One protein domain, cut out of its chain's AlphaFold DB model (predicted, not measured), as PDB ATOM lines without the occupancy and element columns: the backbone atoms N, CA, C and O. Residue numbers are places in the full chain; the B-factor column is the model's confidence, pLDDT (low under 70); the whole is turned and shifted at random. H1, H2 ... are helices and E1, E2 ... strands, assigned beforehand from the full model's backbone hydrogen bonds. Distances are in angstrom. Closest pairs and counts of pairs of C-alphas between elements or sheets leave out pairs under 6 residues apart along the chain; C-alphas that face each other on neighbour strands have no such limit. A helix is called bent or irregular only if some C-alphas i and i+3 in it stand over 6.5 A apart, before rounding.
ATOM      1  N   ASN A   4     -10.742 -43.594   7.036       94.75
ATOM      2  CA  ASN A   4     -10.937 -42.804   5.819       94.75
ATOM      3  C   ASN A   4     -11.635 -43.617   4.716       94.75
ATOM      4  O   ASN A   4     -12.494 -43.075   4.023       94.75
ATOM      5  N   GLU A   5     -11.358 -44.920   4.594       94.19
ATOM      6  CA  GLU A   5     -12.101 -45.805   3.683       94.19
ATOM      7  C   GLU A   5     -13.580 -45.924   4.076       94.19
ATOM      8  O   GLU A   5     -14.457 -45.854   3.211       94.19
ATOM      9  N   PHE A   6     -13.865 -46.064   5.376       94.06
ATOM     10  CA  PHE A   6     -15.226 -46.092   5.905       94.06
ATOM     11  C   PHE A   6     -15.970 -44.786   5.596       94.06
ATOM     12  O   PHE A   6     -17.043 -44.810   4.992       94.06
ATOM     13  N   LEU A   7     -15.391 -43.639   5.954       94.25
ATOM     14  CA  LEU A   7     -16.011 -42.332   5.739       94.25
ATOM     15  C   LEU A   7     -16.212 -42.045   4.248       94.25
ATOM     16  O   LEU A   7     -17.288 -41.607   3.854       94.25
ATOM     17  N   ASN A   8     -15.230 -42.352   3.397       92.69
ATOM     18  CA  ASN A   8     -15.365 -42.158   1.954       92.69
ATOM     19  C   ASN A   8     -16.499 -43.010   1.357       92.69
ATOM     20  O   ASN A   8     -17.207 -42.563   0.458       92.69
ATOM     21  N   ARG A   9     -16.701 -44.231   1.867       91.31
ATOM     22  CA  ARG A   9     -17.723 -45.157   1.358       91.31
ATOM     23  C   ARG A   9     -19.124 -44.896   1.917       91.31
ATOM     24  O   ARG A   9     -20.105 -45.156   1.222       91.31
ATOM     25  N   TYR A  10     -19.235 -44.449   3.168       90.94
ATOM     26  CA  TYR A  10     -20.507 -44.459   3.898       90.94
ATOM     27  C   TYR A  10     -21.012 -43.089   4.362       90.94
ATOM     28  O   TYR A  10     -22.146 -43.016   4.838       90.94
ATOM     29  N   ASN A  11     -20.237 -42.014   4.211       90.12
ATOM     30  CA  ASN A  11     -20.671 -40.669   4.582       90.12
ATOM     31  C   ASN A  11     -21.637 -40.095   3.531       90.12
ATOM     32  O   ASN A  11     -21.226 -39.602   2.475       90.12
ATOM     33  N   LYS A  12     -22.941 -40.183   3.811       88.06
ATOM     34  CA  LYS A  12     -24.009 -39.748   2.906       88.06
ATOM     35  C   LYS A  12     -24.361 -38.287   3.140       88.06
ATOM     36  O   LYS A  12     -24.373 -37.811   4.271       88.06
ATOM     37  N   SER A  13     -24.683 -37.588   2.054       88.75
ATOM     38  CA  SER A  13     -25.174 -36.212   2.121       88.75
ATOM     39  C   SER A  13     -26.699 -36.197   2.191       88.75
ATOM     40  O   SER A  13     -27.353 -36.866   1.399       88.75
ATOM     41  N   ALA A  14     -27.253 -35.399   3.093       86.00
ATOM     42  CA  ALA A  14     -28.666 -35.055   3.161       86.00
ATOM     43  C   ALA A  14     -28.811 -33.533   3.069       86.00
ATOM     44  O   ALA A  14     -27.967 -32.785   3.567       86.00
ATOM     45  N   ARG A  15     -29.877 -33.058   2.426       85.56
ATOM     46  CA  ARG A  15     -30.186 -31.627   2.328       85.56
ATOM     47  C   ARG A  15     -31.374 -31.286   3.212       85.56
ATOM     48  O   ARG A  15     -32.385 -31.979   3.179       85.56
ATOM     49  N   ARG A  16     -31.258 -30.197   3.970       83.38
ATOM     50  CA  ARG A  16     -32.377 -29.578   4.691       83.38
ATOM     51  C   ARG A  16     -32.284 -28.069   4.478       83.38
ATOM     52  O   ARG A  16     -31.414 -27.414   5.050       83.38
ATOM     53  N   GLY A  17     -33.145 -27.549   3.602       88.44
ATOM     54  CA  GLY A  17     -32.971 -26.213   3.020       88.44
ATOM     55  C   GLY A  17     -31.647 -26.116   2.253       88.44
ATOM     56  O   GLY A  17     -31.230 -27.080   1.608       88.44
ATOM     57  N   ASP A  18     -30.946 -24.993   2.404       87.62
ATOM     58  CA  ASP A  18     -29.645 -24.752   1.760       87.62
ATOM     59  C   ASP A  18     -28.465 -25.439   2.466       87.62
ATOM     60  O   ASP A  18     -27.325 -25.398   1.997       87.62
ATOM     61  N   THR A  19     -28.715 -26.103   3.599       84.88
ATOM     62  CA  THR A  19     -27.664 -26.771   4.370       84.88
ATOM     63  C   THR A  19     -27.497 -28.222   3.928       84.88
ATOM     64  O   THR A  19     -28.449 -29.005   3.895       84.88
ATOM     65  N   ILE A  20     -26.250 -28.588   3.619       88.44
ATOM     66  CA  ILE A  20     -25.832 -29.970   3.370       88.44
ATOM     67  C   ILE A  20     -25.309 -30.552   4.678       88.44
ATOM     68  O   ILE A  20     -24.293 -30.092   5.200       88.44
ATOM     69  N   TYR A  21     -25.974 -31.597   5.152       88.88
ATOM     70  CA  TYR A  21     -25.535 -32.427   6.261       88.88
ATOM     71  C   TYR A  21     -24.872 -33.677   5.713       88.88
ATOM     72  O   TYR A  21     -25.318 -34.240   4.717       88.88
ATOM     73  N   LYS A  22     -23.808 -34.118   6.369       92.56
ATOM     74  CA  LYS A  22     -23.075 -35.327   6.010       92.56
ATOM     75  C   LYS A  22     -23.037 -36.254   7.207       92.56
ATOM     76  O   LYS A  22     -22.585 -35.815   8.257       92.56
ATOM     77  N   GLN A  23     -23.552 -37.472   7.072       91.31
ATOM     78  CA  GLN A  23     -23.595 -38.447   8.159       91.31
ATOM     79  C   GLN A  23     -23.254 -39.850   7.668       91.31
ATOM     80  O   GLN A  23     -23.677 -40.291   6.598       91.31
ATOM     81  N   SER A  24     -22.513 -40.569   8.504       93.06
ATOM     82  CA  SER A  24     -22.199 -41.983   8.332       93.06
ATOM     83  C   SER A  24     -23.104 -42.848   9.213       93.06
ATOM     84  O   SER A  24     -23.517 -42.412  10.295       93.06
ATOM     85  N   PRO A  25     -23.409 -44.089   8.797       92.62
ATOM     86  CA  PRO A  25     -24.130 -45.035   9.629       92.62
ATOM     87  C   PRO A  25     -23.329 -45.373  10.886       92.62
ATOM     88  O   PRO A  25     -22.105 -45.251  10.943       92.62
ATOM     89  N   ARG A  26     -24.031 -45.863  11.902       93.31
ATOM     90  CA  ARG A  26     -23.391 -46.364  13.114       93.31
ATOM     91  C   ARG A  26     -22.575 -47.619  12.798       93.31
ATOM     92  O   ARG A  26     -23.076 -48.528  12.137       93.31
ATOM     93  N   VAL A  27     -21.344 -47.689  13.300       94.69
ATOM     94  CA  VAL A  27     -20.482 -48.858  13.099       94.69
ATOM     95  C   VAL A  27     -20.720 -49.894  14.187       94.69
ATOM     96  O   VAL A  27     -21.034 -49.563  15.333       94.69
ATOM     97  N   GLN A  28     -20.543 -51.158  13.821       95.56
ATOM     98  CA  GLN A  28     -20.432 -52.271  14.750       95.56
ATOM     99  C   GLN A  28     -19.117 -52.993  14.463       95.56
ATOM    100  O   GLN A  28     -18.839 -53.328  13.315       95.56
ATOM    101  N   MET A  29     -18.324 -53.242  15.498       96.12
ATOM    102  CA  MET A  29     -17.109 -54.049  15.414       96.12
ATOM    103  C   MET A  29     -17.413 -55.529  15.688       96.12
ATOM    104  O   MET A  29     -18.451 -55.859  16.277       96.12
ATOM    105  N   HIS A  30     -16.506 -56.434  15.308       96.44
ATOM    106  CA  HIS A  30     -16.665 -57.876  15.548       96.44
ATOM    107  C   HIS A  30     -16.786 -58.241  17.032       96.44
ATOM    108  O   HIS A  30     -17.512 -59.170  17.376       96.44
ATOM    109  N   SER A  31     -16.193 -57.453  17.930       96.44
ATOM    110  CA  SER A  31     -16.369 -57.626  19.376       96.44
ATOM    111  C   SER A  31     -17.781 -57.287  19.898       96.44
ATOM    112  O   SER A  31     -17.986 -57.286  21.110       96.44
ATOM    113  N   GLY A  32     -18.694 -56.794  19.053       96.06
ATOM    114  CA  GLY A  32     -20.004 -56.265  19.457       96.06
ATOM    115  C   GLY A  32     -20.015 -54.810  19.957       96.06
ATOM    116  O   GLY A  32     -21.075 -54.308  20.347       96.06
ATOM    117  N   LEU A  33     -18.874 -54.108  19.934       97.31
ATOM    118  CA  LEU A  33     -18.822 -52.667  20.211       97.31
ATOM    119  C   LEU A  33     -19.552 -51.903  19.093       97.31
ATOM    120  O   LEU A  33     -19.424 -52.253  17.923       97.31
ATOM    121  N   LYS A  34     -20.337 -50.884  19.455       97.19
ATOM    122  CA  LYS A  34     -21.111 -50.041  18.539       97.19
ATOM    123  C   LYS A  34     -20.990 -48.570  18.915       97.19
ATOM    124  O   LYS A  34     -21.406 -48.194  20.012       97.19
ATOM    125  N   LEU A  35     -20.566 -47.731  17.979       97.44
ATOM    126  CA  LEU A  35     -20.485 -46.272  18.136       97.44
ATOM    127  C   LEU A  35     -20.703 -45.557  16.795       97.44
ATOM    128  O   LEU A  35     -20.724 -46.199  15.746       97.44
ATOM    129  N   SER A  36     -20.915 -44.244  16.820       97.00
ATOM    130  CA  SER A  36     -20.889 -43.410  15.612       97.00
ATOM    131  C   SER A  36     -19.479 -42.897  15.345       97.00
ATOM    132  O   SER A  36     -18.794 -42.525  16.291       97.00
ATOM    133  N   ILE A  37     -19.083 -42.847  14.073       97.56
ATOM    134  CA  ILE A  37     -17.849 -42.203  13.610       97.56
ATOM    135  C   ILE A  37     -18.263 -41.190  12.552       97.56
ATOM    136  O   ILE A  37     -18.864 -41.579  11.549       97.56
ATOM    137  N   GLN A  38     -18.007 -39.908  12.795       97.62
ATOM    138  CA  GLN A  38     -18.484 -38.816  11.954       97.62
ATOM    139  C   GLN A  38     -17.352 -37.856  11.591       97.62
ATOM    140  O   GLN A  38     -16.451 -37.590  12.384       97.62
ATOM    141  N   ALA A  39     -17.425 -37.314  10.376       97.75
ATOM    142  CA  ALA A  39     -16.557 -36.240   9.915       97.75
ATOM    143  C   ALA A  39     -17.283 -35.433   8.835       97.75
ATOM    144  O   ALA A  39     -17.786 -35.994   7.857       97.75
ATOM    145  N   SER A  40     -17.405 -34.125   9.040       96.38
ATOM    146  CA  SER A  40     -17.954 -33.178   8.068       96.38
ATOM    147  C   SER A  40     -17.720 -31.743   8.546       96.38
ATOM    148  O   SER A  40     -17.269 -31.528   9.671       96.38
ATOM    149  N   ARG A  41     -18.164 -30.749   7.768       95.69
ATOM    150  CA  ARG A  41     -18.172 -29.337   8.198       95.69
ATOM    151  C   ARG A  41     -18.977 -29.056   9.481       95.69
ATOM    152  O   ARG A  41     -18.931 -27.941   9.990       95.69
ATOM    153  N   ASN A  42     -19.785 -30.013   9.944       93.94
ATOM    154  CA  ASN A  42     -20.663 -29.889  11.110       93.94
ATOM    155  C   ASN A  42     -20.211 -30.736  12.310       93.94
ATOM    156  O   ASN A  42     -20.892 -30.705  13.330       93.94
ATOM    157  N   HIS A  43     -19.110 -31.482  12.195       97.06
ATOM    158  CA  HIS A  43     -18.597 -32.351  13.261       97.06
ATOM    159  C   HIS A  43     -17.246 -31.859  13.770       97.06
ATOM    160  O   HIS A  43     -16.534 -31.119  13.087       97.06
ATOM    161  N   LYS A  44     -16.867 -32.308  14.964       97.50
ATOM    162  CA  LYS A  44     -15.573 -32.009  15.583       97.50
ATOM    163  C   LYS A  44     -14.475 -32.909  15.007       97.50
ATOM    164  O   LYS A  44     -14.186 -33.977  15.541       97.50
ATOM    165  N   CYS A  45     -13.915 -32.496  13.873       97.94
ATOM    166  CA  CYS A  45     -12.958 -33.268  13.079       97.94
ATOM    167  C   CYS A  45     -11.914 -32.360  12.414       97.94
ATOM    168  O   CYS A  45     -12.074 -31.141  12.413       97.94
ATOM    169  N   THR A  46     -10.871 -32.952  11.829       98.12
ATOM    170  CA  THR A  46      -9.840 -32.220  11.076       98.12
ATOM    171  C   THR A  46      -9.602 -32.908   9.730       98.12
ATOM    172  O   THR A  46      -9.277 -34.096   9.724       98.12
ATOM    173  N   PRO A  47      -9.751 -32.203   8.591       97.50
ATOM    174  CA  PRO A  47     -10.309 -30.851   8.471       97.50
ATOM    175  C   PRO A  47     -11.807 -30.812   8.821       97.50
ATOM    176  O   PRO A  47     -12.537 -31.762   8.541       97.50
ATOM    177  N   THR A  48     -12.291 -29.686   9.360       97.00
ATOM    178  CA  THR A  48     -13.729 -29.421   9.570       97.00
ATOM    179  C   THR A  48     -14.417 -29.079   8.243       97.00
ATOM    180  O   THR A  48     -14.918 -27.974   8.037       97.00
ATOM    181  N   ASP A  49     -14.420 -30.024   7.306       94.75
ATOM    182  CA  ASP A  49     -14.992 -29.872   5.968       94.75
ATOM    183  C   ASP A  49     -15.727 -31.157   5.550       94.75
ATOM    184  O   ASP A  49     -15.554 -32.244   6.099       94.75
ATOM    185  N   ASN A  50     -16.576 -31.049   4.539       93.19
ATOM    186  CA  ASN A  50     -17.252 -32.152   3.876       93.19
ATOM    187  C   ASN A  50     -16.317 -33.017   3.018       93.19
ATOM    188  O   ASN A  50     -16.792 -33.989   2.421       93.19
ATOM    189  N   LYS A  51     -15.033 -32.669   2.904       90.69
ATOM    190  CA  LYS A  51     -14.030 -33.411   2.139       90.69
ATOM    191  C   LYS A  51     -12.846 -33.757   3.040       90.69
ATOM    192  O   LYS A  51     -12.263 -32.869   3.648       90.69
ATOM    193  N   GLY A  52     -12.522 -35.046   3.100       92.25
ATOM    194  CA  GLY A  52     -11.282 -35.544   3.690       92.25
ATOM    195  C   GLY A  52     -10.113 -35.527   2.687       92.25
ATOM    196  O   GLY A  52     -10.227 -34.902   1.629       92.25
ATOM    197  N   PRO A  53      -9.014 -36.254   2.967       95.88
ATOM    198  CA  PRO A  53      -8.856 -37.192   4.080       95.88
ATOM    199  C   PRO A  53      -8.874 -36.491   5.441       95.88
ATOM    200  O   PRO A  53      -8.444 -35.349   5.568       95.88
ATOM    201  N   TYR A  54      -9.394 -37.188   6.446       97.62
ATOM    202  CA  TYR A  54      -9.460 -36.699   7.818       97.62
ATOM    203  C   TYR A  54      -8.284 -37.236   8.629       97.62
ATOM    204  O   TYR A  54      -7.938 -38.410   8.498       97.62
ATOM    205  N   THR A  55      -7.691 -36.387   9.464       98.38
ATOM    206  CA  THR A  55      -6.664 -36.737  10.459       98.38
ATOM    207  C   THR A  55      -7.258 -36.895  11.856       98.38
ATOM    208  O   THR A  55      -6.712 -37.624  12.683       98.38
ATOM    209  N   GLU A  56      -8.416 -36.284  12.107       98.69
ATOM    210  CA  GLU A  56      -9.179 -36.412  13.349       98.69
ATOM    211  C   GLU A  56     -10.670 -36.526  13.047       98.69
ATOM    212  O   GLU A  56     -11.155 -35.939  12.079       98.69
ATOM    213  N   VAL A  57     -11.409 -37.252  13.884       98.56
ATOM    214  CA  VAL A  57     -12.841 -37.526  13.700       98.56
ATOM    215  C   VAL A  57     -13.620 -37.385  15.004       98.56
ATOM    216  O   VAL A  57     -13.052 -37.447  16.093       98.56
ATOM    217  N   GLU A  58     -14.939 -37.247  14.892       98.62
ATOM    218  CA  GLU A  58     -15.842 -37.263  16.037       98.62
ATOM    219  C   GLU A  58     -16.360 -38.688  16.273       98.62
ATOM    220  O   GLU A  58     -16.863 -39.341  15.351       98.62
ATOM    221  N   LEU A  59     -16.263 -39.175  17.512       98.44
ATOM    222  CA  LEU A  59     -16.905 -40.424  17.933       98.44
ATOM    223  C   LEU A  59     -18.096 -40.124  18.834       98.44
ATOM    224  O   LEU A  59     -18.140 -39.086  19.485       98.44
ATOM    225  N   GLY A  60     -19.052 -41.043  18.941       97.50
ATOM    226  CA  GLY A  60     -20.192 -40.788  19.814       97.50
ATOM    227  C   GLY A  60     -20.964 -42.006  20.276       97.50
ATOM    228  O   GLY A  60     -21.050 -43.044  19.608       97.50
ATOM    229  N   PHE A  61     -21.580 -41.808  21.438       97.12
ATOM    230  CA  PHE A  61     -22.659 -42.624  21.972       97.12
ATOM    231  C   PHE A  61     -22.354 -44.123  22.107       97.12
ATOM    232  O   PHE A  61     -23.234 -44.909  21.766       97.12
ATOM    233  N   PRO A  62     -21.167 -44.592  22.537       97.62
ATOM    234  CA  PRO A  62     -20.823 -46.019  22.515       97.62
ATOM    235  C   PRO A  62     -21.793 -46.885  23.342       97.62
ATOM    236  O   PRO A  62     -22.219 -46.505  24.428       97.62
ATOM    237  N   ASN A  63     -22.108 -48.103  22.885       97.56
ATOM    238  CA  ASN A  63     -22.910 -49.045  23.690       97.56
ATOM    239  C   ASN A  63     -22.138 -49.622  24.895       97.56
ATOM    240  O   ASN A  63     -22.753 -49.956  25.906       97.56
ATOM    241  N   TYR A  64     -20.806 -49.710  24.802       96.19
ATOM    242  CA  TYR A  64     -19.911 -50.181  25.862       96.19
ATOM    243  C   TYR A  64     -18.837 -49.122  26.173       96.19
ATOM    244  O   TYR A  64     -17.700 -49.253  25.717       96.19
ATOM    245  N   PRO A  65     -19.157 -48.076  26.961       94.44
ATOM    246  CA  PRO A  65     -18.270 -46.928  27.200       94.44
ATOM    247  C   PRO A  65     -16.922 -47.300  27.831       94.44
ATOM    248  O   PRO A  65     -15.916 -46.655  27.558       94.44
ATOM    249  N   LYS A  66     -16.857 -48.388  28.617       94.06
ATOM    250  CA  LYS A  66     -15.601 -48.880  29.214       94.06
ATOM    251  C   LYS A  66     -14.521 -49.182  28.165       94.06
ATOM    252  O   LYS A  66     -13.343 -49.030  28.459       94.06
ATOM    253  N   LYS A  67     -14.909 -49.565  26.941       94.50
ATOM    254  CA  LYS A  67     -13.969 -49.820  25.838       94.50
ATOM    255  C   LYS A  67     -13.350 -48.548  25.246       94.50
ATOM    256  O   LYS A  67     -12.378 -48.658  24.513       94.50
ATOM    257  N   LEU A  68     -13.891 -47.369  25.561       96.19
ATOM    258  CA  LEU A  68     -13.375 -46.065  25.128       96.19
ATOM    259  C   LEU A  68     -12.637 -45.334  26.262       96.19
ATOM    260  O   LEU A  68     -12.329 -44.155  26.132       96.19
ATOM    261  N   HIS A  69     -12.326 -46.006  27.378       95.00
ATOM    262  CA  HIS A  69     -11.666 -45.358  28.515       95.00
ATOM    263  C   HIS A  69     -10.311 -44.731  28.149       95.00
ATOM    264  O   HIS A  69      -9.983 -43.660  28.645       95.00
ATOM    265  N   SER A  70      -9.563 -45.352  27.228       95.75
ATOM    266  CA  SER A  70      -8.315 -44.806  26.681       95.75
ATOM    267  C   SER A  70      -8.505 -43.592  25.769       95.75
ATOM    268  O   SER A  70      -7.521 -43.124  25.222       95.75
ATOM    269  N   LEU A  71      -9.735 -43.127  25.541       97.62
ATOM    270  CA  LEU A  71     -10.055 -41.922  24.771       97.62
ATOM    271  C   LEU A  71     -10.794 -40.891  25.635       97.62
ATOM    272  O   LEU A  71     -11.376 -39.948  25.100       97.62
ATOM    273  N   LYS A  72     -10.825 -41.074  26.961       97.44
ATOM    274  CA  LYS A  72     -11.561 -40.208  27.892       97.44
ATOM    275  C   LYS A  72     -11.160 -38.737  27.759       97.44
ATOM    276  O   LYS A  72     -12.010 -37.878  27.960       97.44
ATOM    277  N   GLU A  73      -9.908 -38.453  27.412       97.88
ATOM    278  CA  GLU A  73      -9.396 -37.096  27.206       97.88
ATOM    279  C   GLU A  73     -10.082 -36.339  26.057       97.88
ATOM    280  O   GLU A  73     -10.078 -35.113  26.055       97.88
ATOM    281  N   PHE A  74     -10.712 -37.053  25.121       98.38
ATOM    282  CA  PHE A  74     -11.437 -36.458  23.996       98.38
ATOM    283  C   PHE A  74     -12.935 -36.283  24.270       98.38
ATOM    284  O   PHE A  74     -13.628 -35.653  23.473       98.38
ATOM    285  N   ALA A  75     -13.461 -36.865  25.351       98.25
ATOM    286  CA  ALA A  75     -14.880 -36.796  25.674       98.25
ATOM    287  C   ALA A  75     -15.288 -35.366  26.060       98.25
ATOM    288  O   ALA A  75     -14.690 -34.775  26.957       98.25
ATOM    289  N   GLU A  76     -16.356 -34.847  25.451       98.06
ATOM    290  CA  GLU A  76     -16.968 -33.567  25.843       98.06
ATOM    291  C   GLU A  76     -17.401 -33.592  27.314       98.06
ATOM    292  O   GLU A  76     -17.226 -32.622  28.047       98.06
ATOM    293  N   ASN A  77     -17.930 -34.735  27.757       97.31
ATOM    294  CA  ASN A  77     -18.259 -34.995  29.148       97.31
ATOM    295  C   ASN A  77     -17.483 -36.224  29.660       97.31
ATOM    296  O   ASN A  77     -17.966 -37.356  29.551       97.31
ATOM    297  N   PRO A  78     -16.306 -36.040  30.285       94.81
ATOM    298  CA  PRO A  78     -15.514 -37.148  30.821       94.81
ATOM    299  C   PRO A  78     -16.173 -37.858  32.020       94.81
ATOM    300  O   PRO A  78     -15.686 -38.913  32.440       94.81
ATOM    301  N   GLY A  79     -17.256 -37.302  32.583       96.38
ATOM    302  CA  GLY A  79     -18.087 -37.937  33.612       96.38
ATOM    303  C   GLY A  79     -19.127 -38.918  33.054       96.38
ATOM    304  O   GLY A  79     -19.559 -39.810  33.781       96.38
ATOM    305  N   ASP A  80     -19.482 -38.811  31.768       97.00
ATOM    306  CA  ASP A  80     -20.412 -39.716  31.082       97.00
ATOM    307  C   ASP A  80     -19.865 -40.132  29.711       97.00
ATOM    308  O   ASP A  80     -20.231 -39.610  28.662       97.00
ATOM    309  N   LEU A  81     -19.018 -41.160  29.723       97.00
ATOM    310  CA  LEU A  81     -18.406 -41.733  28.522       97.00
ATOM    311  C   LEU A  81     -19.405 -42.410  27.565       97.00
ATOM    312  O   LEU A  81     -19.017 -42.815  26.463       97.00
ATOM    313  N   LYS A  82     -20.667 -42.594  27.972       96.75
ATOM    314  CA  LYS A  82     -21.704 -43.236  27.157       96.75
ATOM    315  C   LYS A  82     -22.515 -42.214  26.383       96.75
ATOM    316  O   LYS A  82     -22.734 -42.428  25.198       96.75
ATOM    317  N   ASN A  83     -22.977 -41.149  27.032       97.25
ATOM    318  CA  ASN A  83     -23.867 -40.157  26.426       97.25
ATOM    319  C   ASN A  83     -23.113 -38.865  26.109       97.25
ATOM    320  O   ASN A  83     -23.524 -37.771  26.484       97.25
ATOM    321  N   THR A  84     -21.987 -39.010  25.419       97.75
ATOM    322  CA  THR A  84     -21.125 -37.898  25.029       97.75
ATOM    323  C   THR A  84     -20.547 -38.124  23.638       97.75
ATOM    324  O   THR A  84     -20.510 -39.257  23.130       97.75
ATOM    325  N   VAL A  85     -20.098 -37.031  23.033       98.06
ATOM    326  CA  VAL A  85     -19.241 -37.050  21.852       98.06
ATOM    327  C   VAL A  85     -17.781 -36.986  22.281       98.06
ATOM    328  O   VAL A  85     -17.437 -36.392  23.300       98.06
ATOM    329  N   TYR A  86     -16.920 -37.609  21.492       98.56
ATOM    330  CA  TYR A  86     -15.477 -37.541  21.630       98.56
ATOM    331  C   TYR A  86     -14.979 -36.696  20.467       98.56
ATOM    332  O   TYR A  86     -15.107 -37.107  19.311       98.56
ATOM    333  N   MET A  87     -14.501 -35.496  20.770       98.38
ATOM    334  CA  MET A  87     -14.152 -34.480  19.783       98.38
ATOM    335  C   MET A  87     -12.718 -34.667  19.295       98.38
ATOM    336  O   MET A  87     -11.841 -34.964  20.104       98.38
ATOM    337  N   ASN A  88     -12.472 -34.437  18.001       98.38
ATOM    338  CA  ASN A  88     -11.121 -34.365  17.435       98.38
ATOM    339  C   ASN A  88     -10.233 -35.573  17.804       98.38
ATOM    340  O   ASN A  88      -9.068 -35.427  18.156       98.38
ATOM    341  N   VAL A  89     -10.783 -36.790  17.728       98.62
ATOM    342  CA  VAL A  89     -10.032 -38.013  18.042       98.62
ATOM    343  C   VAL A  89      -9.093 -38.345  16.876       98.62
ATOM    344  O   VAL A  89      -9.592 -38.542  15.762       98.62
ATOM    345  N   PRO A  90      -7.768 -38.477  17.090       98.56
ATOM    346  CA  PRO A  90      -6.826 -38.819  16.028       98.56
ATOM    347  C   PRO A  90      -7.155 -40.159  15.371       98.56
ATOM    348  O   PRO A  90      -7.388 -41.149  16.071       98.56
ATOM    349  N   ILE A  91      -7.124 -40.220  14.035       97.69
ATOM    350  CA  ILE A  91      -7.510 -41.431  13.286       97.69
ATOM    351  C   ILE A  91      -6.713 -42.667  13.706       97.69
ATOM    352  O   ILE A  91      -7.289 -43.741  13.812       97.69
ATOM    353  N   GLU A  92      -5.435 -42.515  14.052       97.25
ATOM    354  CA  GLU A  92      -4.571 -43.620  14.484       97.25
ATOM    355  C   GLU A  92      -5.090 -44.282  15.768       97.25
ATOM    356  O   GLU A  92      -5.056 -45.506  15.916       97.25
ATOM    357  N   ARG A  93      -5.642 -43.485  16.693       97.94
ATOM    358  CA  ARG A  93      -6.259 -43.984  17.929       97.94
ATOM    359  C   ARG A  93      -7.564 -44.719  17.632       97.94
ATOM    360  O   ARG A  93      -7.861 -45.718  18.288       97.94
ATOM    361  N   VAL A  94      -8.323 -44.258  16.638       97.56
ATOM    362  CA  VAL A  94      -9.576 -44.898  16.212       97.56
ATOM    363  C   VAL A  94      -9.312 -46.194  15.443       97.56
ATOM    364  O   VAL A  94      -9.946 -47.206  15.736       97.56
ATOM    365  N   ASP A  95      -8.354 -46.203  14.517       96.00
ATOM    366  CA  ASP A  95      -7.928 -47.405  13.795       96.00
ATOM    367  C   ASP A  95      -7.402 -48.455  14.782       96.00
ATOM    368  O   ASP A  95      -7.787 -49.625  14.704       96.00
ATOM    369  N   LYS A  96      -6.621 -48.042  15.794       96.44
ATOM    370  CA  LYS A  96      -6.215 -48.940  16.881       96.44
ATOM    371  C   LYS A  96      -7.421 -49.502  17.640       96.44
ATOM    372  O   LYS A  96      -7.503 -50.715  17.812       96.44
ATOM    373  N   LEU A  97      -8.373 -48.658  18.060       96.56
ATOM    374  CA  LEU A  97      -9.599 -49.102  18.737       96.56
ATOM    375  C   LEU A  97     -10.369 -50.125  17.887       96.56
ATOM    376  O   LEU A  97     -10.866 -51.119  18.412       96.56
ATOM    377  N   ILE A  98     -10.479 -49.897  16.580       95.88
ATOM    378  CA  ILE A  98     -11.152 -50.812  15.654       95.88
ATOM    379  C   ILE A  98     -10.418 -52.147  15.577       95.88
ATOM    380  O   ILE A  98     -11.061 -53.191  15.707       95.88
ATOM    381  N   ASN A  99      -9.096 -52.123  15.415       95.94
ATOM    382  CA  ASN A  99      -8.273 -53.327  15.334       95.94
ATOM    383  C   ASN A  99      -8.344 -54.146  16.631       95.94
ATOM    384  O   ASN A  99      -8.619 -55.344  16.576       95.94
ATOM    385  N   ASP A 100      -8.239 -53.494  17.792       96.12
ATOM    386  CA  ASP A 100      -8.387 -54.123  19.113       96.12
ATOM    387  C   ASP A 100      -9.783 -54.760  19.311       96.12
ATOM    388  O   ASP A 100      -9.969 -55.629  20.164       96.12
ATOM    389  N   ASN A 101     -10.788 -54.345  18.529       96.38
ATOM    390  CA  ASN A 101     -12.154 -54.877  18.562       96.38
ATOM    391  C   ASN A 101     -12.498 -55.775  17.356       96.38
ATOM    392  O   ASN A 101     -13.677 -56.067  17.118       96.38
ATOM    393  N   GLY A 102     -11.481 -56.255  16.632       96.00
ATOM    394  CA  GLY A 102     -11.617 -57.235  15.552       96.00
ATOM    395  C   GLY A 102     -12.080 -56.657  14.215       96.00
ATOM    396  O   GLY A 102     -12.572 -57.403  13.375       96.00
ATOM    397  N   GLY A 103     -11.961 -55.344  14.012       96.06
ATOM    398  CA  GLY A 103     -12.357 -54.685  12.770       96.06
ATOM    399  C   GLY A 103     -13.847 -54.338  12.691       96.06
ATOM    400  O   GLY A 103     -14.664 -54.757  13.517       96.06
ATOM    401  N   ILE A 104     -14.206 -53.549  11.674       95.06
ATOM    402  CA  ILE A 104     -15.598 -53.203  11.356       95.06
ATOM    403  C   ILE A 104     -16.306 -54.430  10.768       95.06
ATOM    404  O   ILE A 104     -15.845 -55.020   9.795       95.06
ATOM    405  N   ASN A 105     -17.475 -54.767  11.310       94.12
ATOM    406  CA  ASN A 105     -18.348 -55.793  10.760       94.12
ATOM    407  C   ASN A 105     -19.103 -55.244   9.535       94.12
ATOM    408  O   ASN A 105     -20.187 -54.673   9.642       94.12
ATOM    409  N   GLU A 106     -18.562 -55.433   8.334       89.75
ATOM    410  CA  GLU A 106     -19.190 -54.926   7.102       89.75
ATOM    411  C   GLU A 106     -20.570 -55.549   6.816       89.75
ATOM    412  O   GLU A 106     -21.418 -54.932   6.160       89.75
ATOM    413  N   ARG A 107     -20.855 -56.747   7.345       87.50
ATOM    414  CA  ARG A 107     -22.177 -57.374   7.200       87.50
ATOM    415  C   ARG A 107     -23.261 -56.569   7.916       87.50
ATOM    416  O   ARG A 107     -24.368 -56.490   7.390       87.50
ATOM    417  N   SER A 108     -22.960 -55.934   9.054       83.62
ATOM    418  CA  SER A 108     -23.935 -55.069   9.737       83.62
ATOM    419  C   SER A 108     -24.196 -53.764   8.983       83.62
ATOM    420  O   SER A 108     -25.286 -53.209   9.087       83.62
ATOM    421  N   LEU A 109     -23.235 -53.290   8.183       82.25
ATOM    422  CA  LEU A 109     -23.396 -52.089   7.353       82.25
ATOM    423  C   LEU A 109     -24.261 -52.350   6.110       82.25
ATOM    424  O   LEU A 109     -24.978 -51.459   5.656       82.25
ATOM    425  N   ARG A 110     -24.242 -53.581   5.583       67.56
ATOM    426  CA  ARG A 110     -24.958 -53.974   4.356       67.56
ATOM    427  C   ARG A 110     -26.480 -53.816   4.450       67.56
ATOM    428  O   ARG A 110     -27.115 -53.499   3.449       67.56
ATOM    429  N   TYR A 111     -27.062 -54.026   5.630       58.94
ATOM    430  CA  TYR A 111     -28.510 -53.891   5.836       58.94
ATOM    431  C   TYR A 111     -28.946 -52.441   6.027       58.94
ATOM    432  O   TYR A 111     -30.018 -52.068   5.572       58.94
ATOM    433  N   ILE A 112     -28.086 -51.607   6.616       62.31
ATOM    434  CA  ILE A 112     -28.341 -50.168   6.748       62.31
ATOM    435  C   ILE A 112     -28.323 -49.514   5.359       62.31
ATOM    436  O   ILE A 112     -29.136 -48.647   5.070       62.31
ATOM    437  N   TRP A 113     -27.448 -49.979   4.462       51.41
ATOM    438  CA  TRP A 113     -27.297 -49.428   3.114       51.41
ATOM    439  C   TRP A 113     -28.555 -49.539   2.236       51.41
ATOM    440  O   TRP A 113     -28.823 -48.613   1.481       51.41
ATOM    441  N   LYS A 114     -29.341 -50.618   2.372       50.59
ATOM    442  CA  LYS A 114     -30.561 -50.859   1.574       50.59
ATOM    443  C   LYS A 114     -31.803 -50.101   2.058       50.59
ATOM    444  O   LYS A 114     -32.771 -50.013   1.320       50.59
TER     445      LYS A 114
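Overview. This is residues 4 to 114 of the 118 residues of an uncharacterized protein of marine metagenome (UniProt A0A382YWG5). A strongly twisted three-stranded sheet, E3, E4 and E5, makes the core, in two layers with the helices H2 and H3 on one face of it. The hairpin of E1 and E2, with H1 just before it, makes one end of the long axis, while H4 lies off to one side and a long loop, residues 39 to 55, joins E3 to E4. The printed part has 111 residues, with four named helices and five named strands in the order H1 E1 E2 E3 E4 H2 E5 H3 H4, of mixed class. The strand order is E3 - E4 - E5 in one sheet and E1 - E2 in the other, both antiparallel. The whole is compact, with a radius of gyration of the C-alphas of 13.5 A and spans of 39 by 30 by 23 A.

Arrangement. A tight link joins H1, residues 4 to 10, to E1, residues 12 to 16. E1 forms a hairpin with E2, residues 19 to 23, antiparallel at 148 degrees, with N 14 and O 21 2.8 A apart. The closest C-alphas of E2 and E3, residues 34 to 38, are those of Gln 23 and Gln 38, 6.4 A apart. Residues 27 to 28 pair antiparallel with residues 34 to 35 of E3. E3 and E4, residues 56 to 60, are a hairpin at 138 degrees, with N 38 and O 58 2.9 A apart. E4 is the inner strand, antiparallel at 153 degrees to E5, residues 85 to 90, with N 86 and O 59 2.8 A apart. H1 is only just on this sheet, with 5 pairs of C-alphas within 10 A, and only grazes it with residues 4 to 7. H2, residues 65 to 74, is on the sheet at a height of 9.4 A, slantwise to the strands, at 45 degrees to E4 on the local plane; its closest C-alpha to E5 is that of Phe 74, 4.8 A from that of Tyr 86. H2 is irregular, with C-alphas 70 and 73 7.8 A apart. H3, residues 91 to 100, is on the sheet too and near H2; its Ile 91 and Glu 56 of E4 have the closest C-alphas of the two, 5.3 A apart. H4, residues 106 to 114, is not on the sheet, is apart from H3, and is only just apart from H1, closest 8.5 A. Each O i to N i+4 pair is within hydrogen-bond range in H1 and H3, against 0 of 6 in H2 and 2 of 5 in H4; the O i to N i+3 pairs within range are 5 of 7 in H2 and 3 of 6 in H4.

Along the chain. H1 begins at C-alpha 4, (-10.937, -42.804, 5.819). From first to last C-alpha, E5 measures 13.8 A, H2 12.9 A and H3 14.0 A. H4, 13.3 A, ends at C-alpha 114, (-30.561, -50.859, 1.574).

Size, cuts and confidence. The C-alphas farthest apart are those of Gly 17 and Asp 100, 40.5 A. The printed part has no cut, and the link from E3 to E4 is long, 17 residues. The mean pLDDT of the printed part is 93.2, and residues 110 to 114 are under 70.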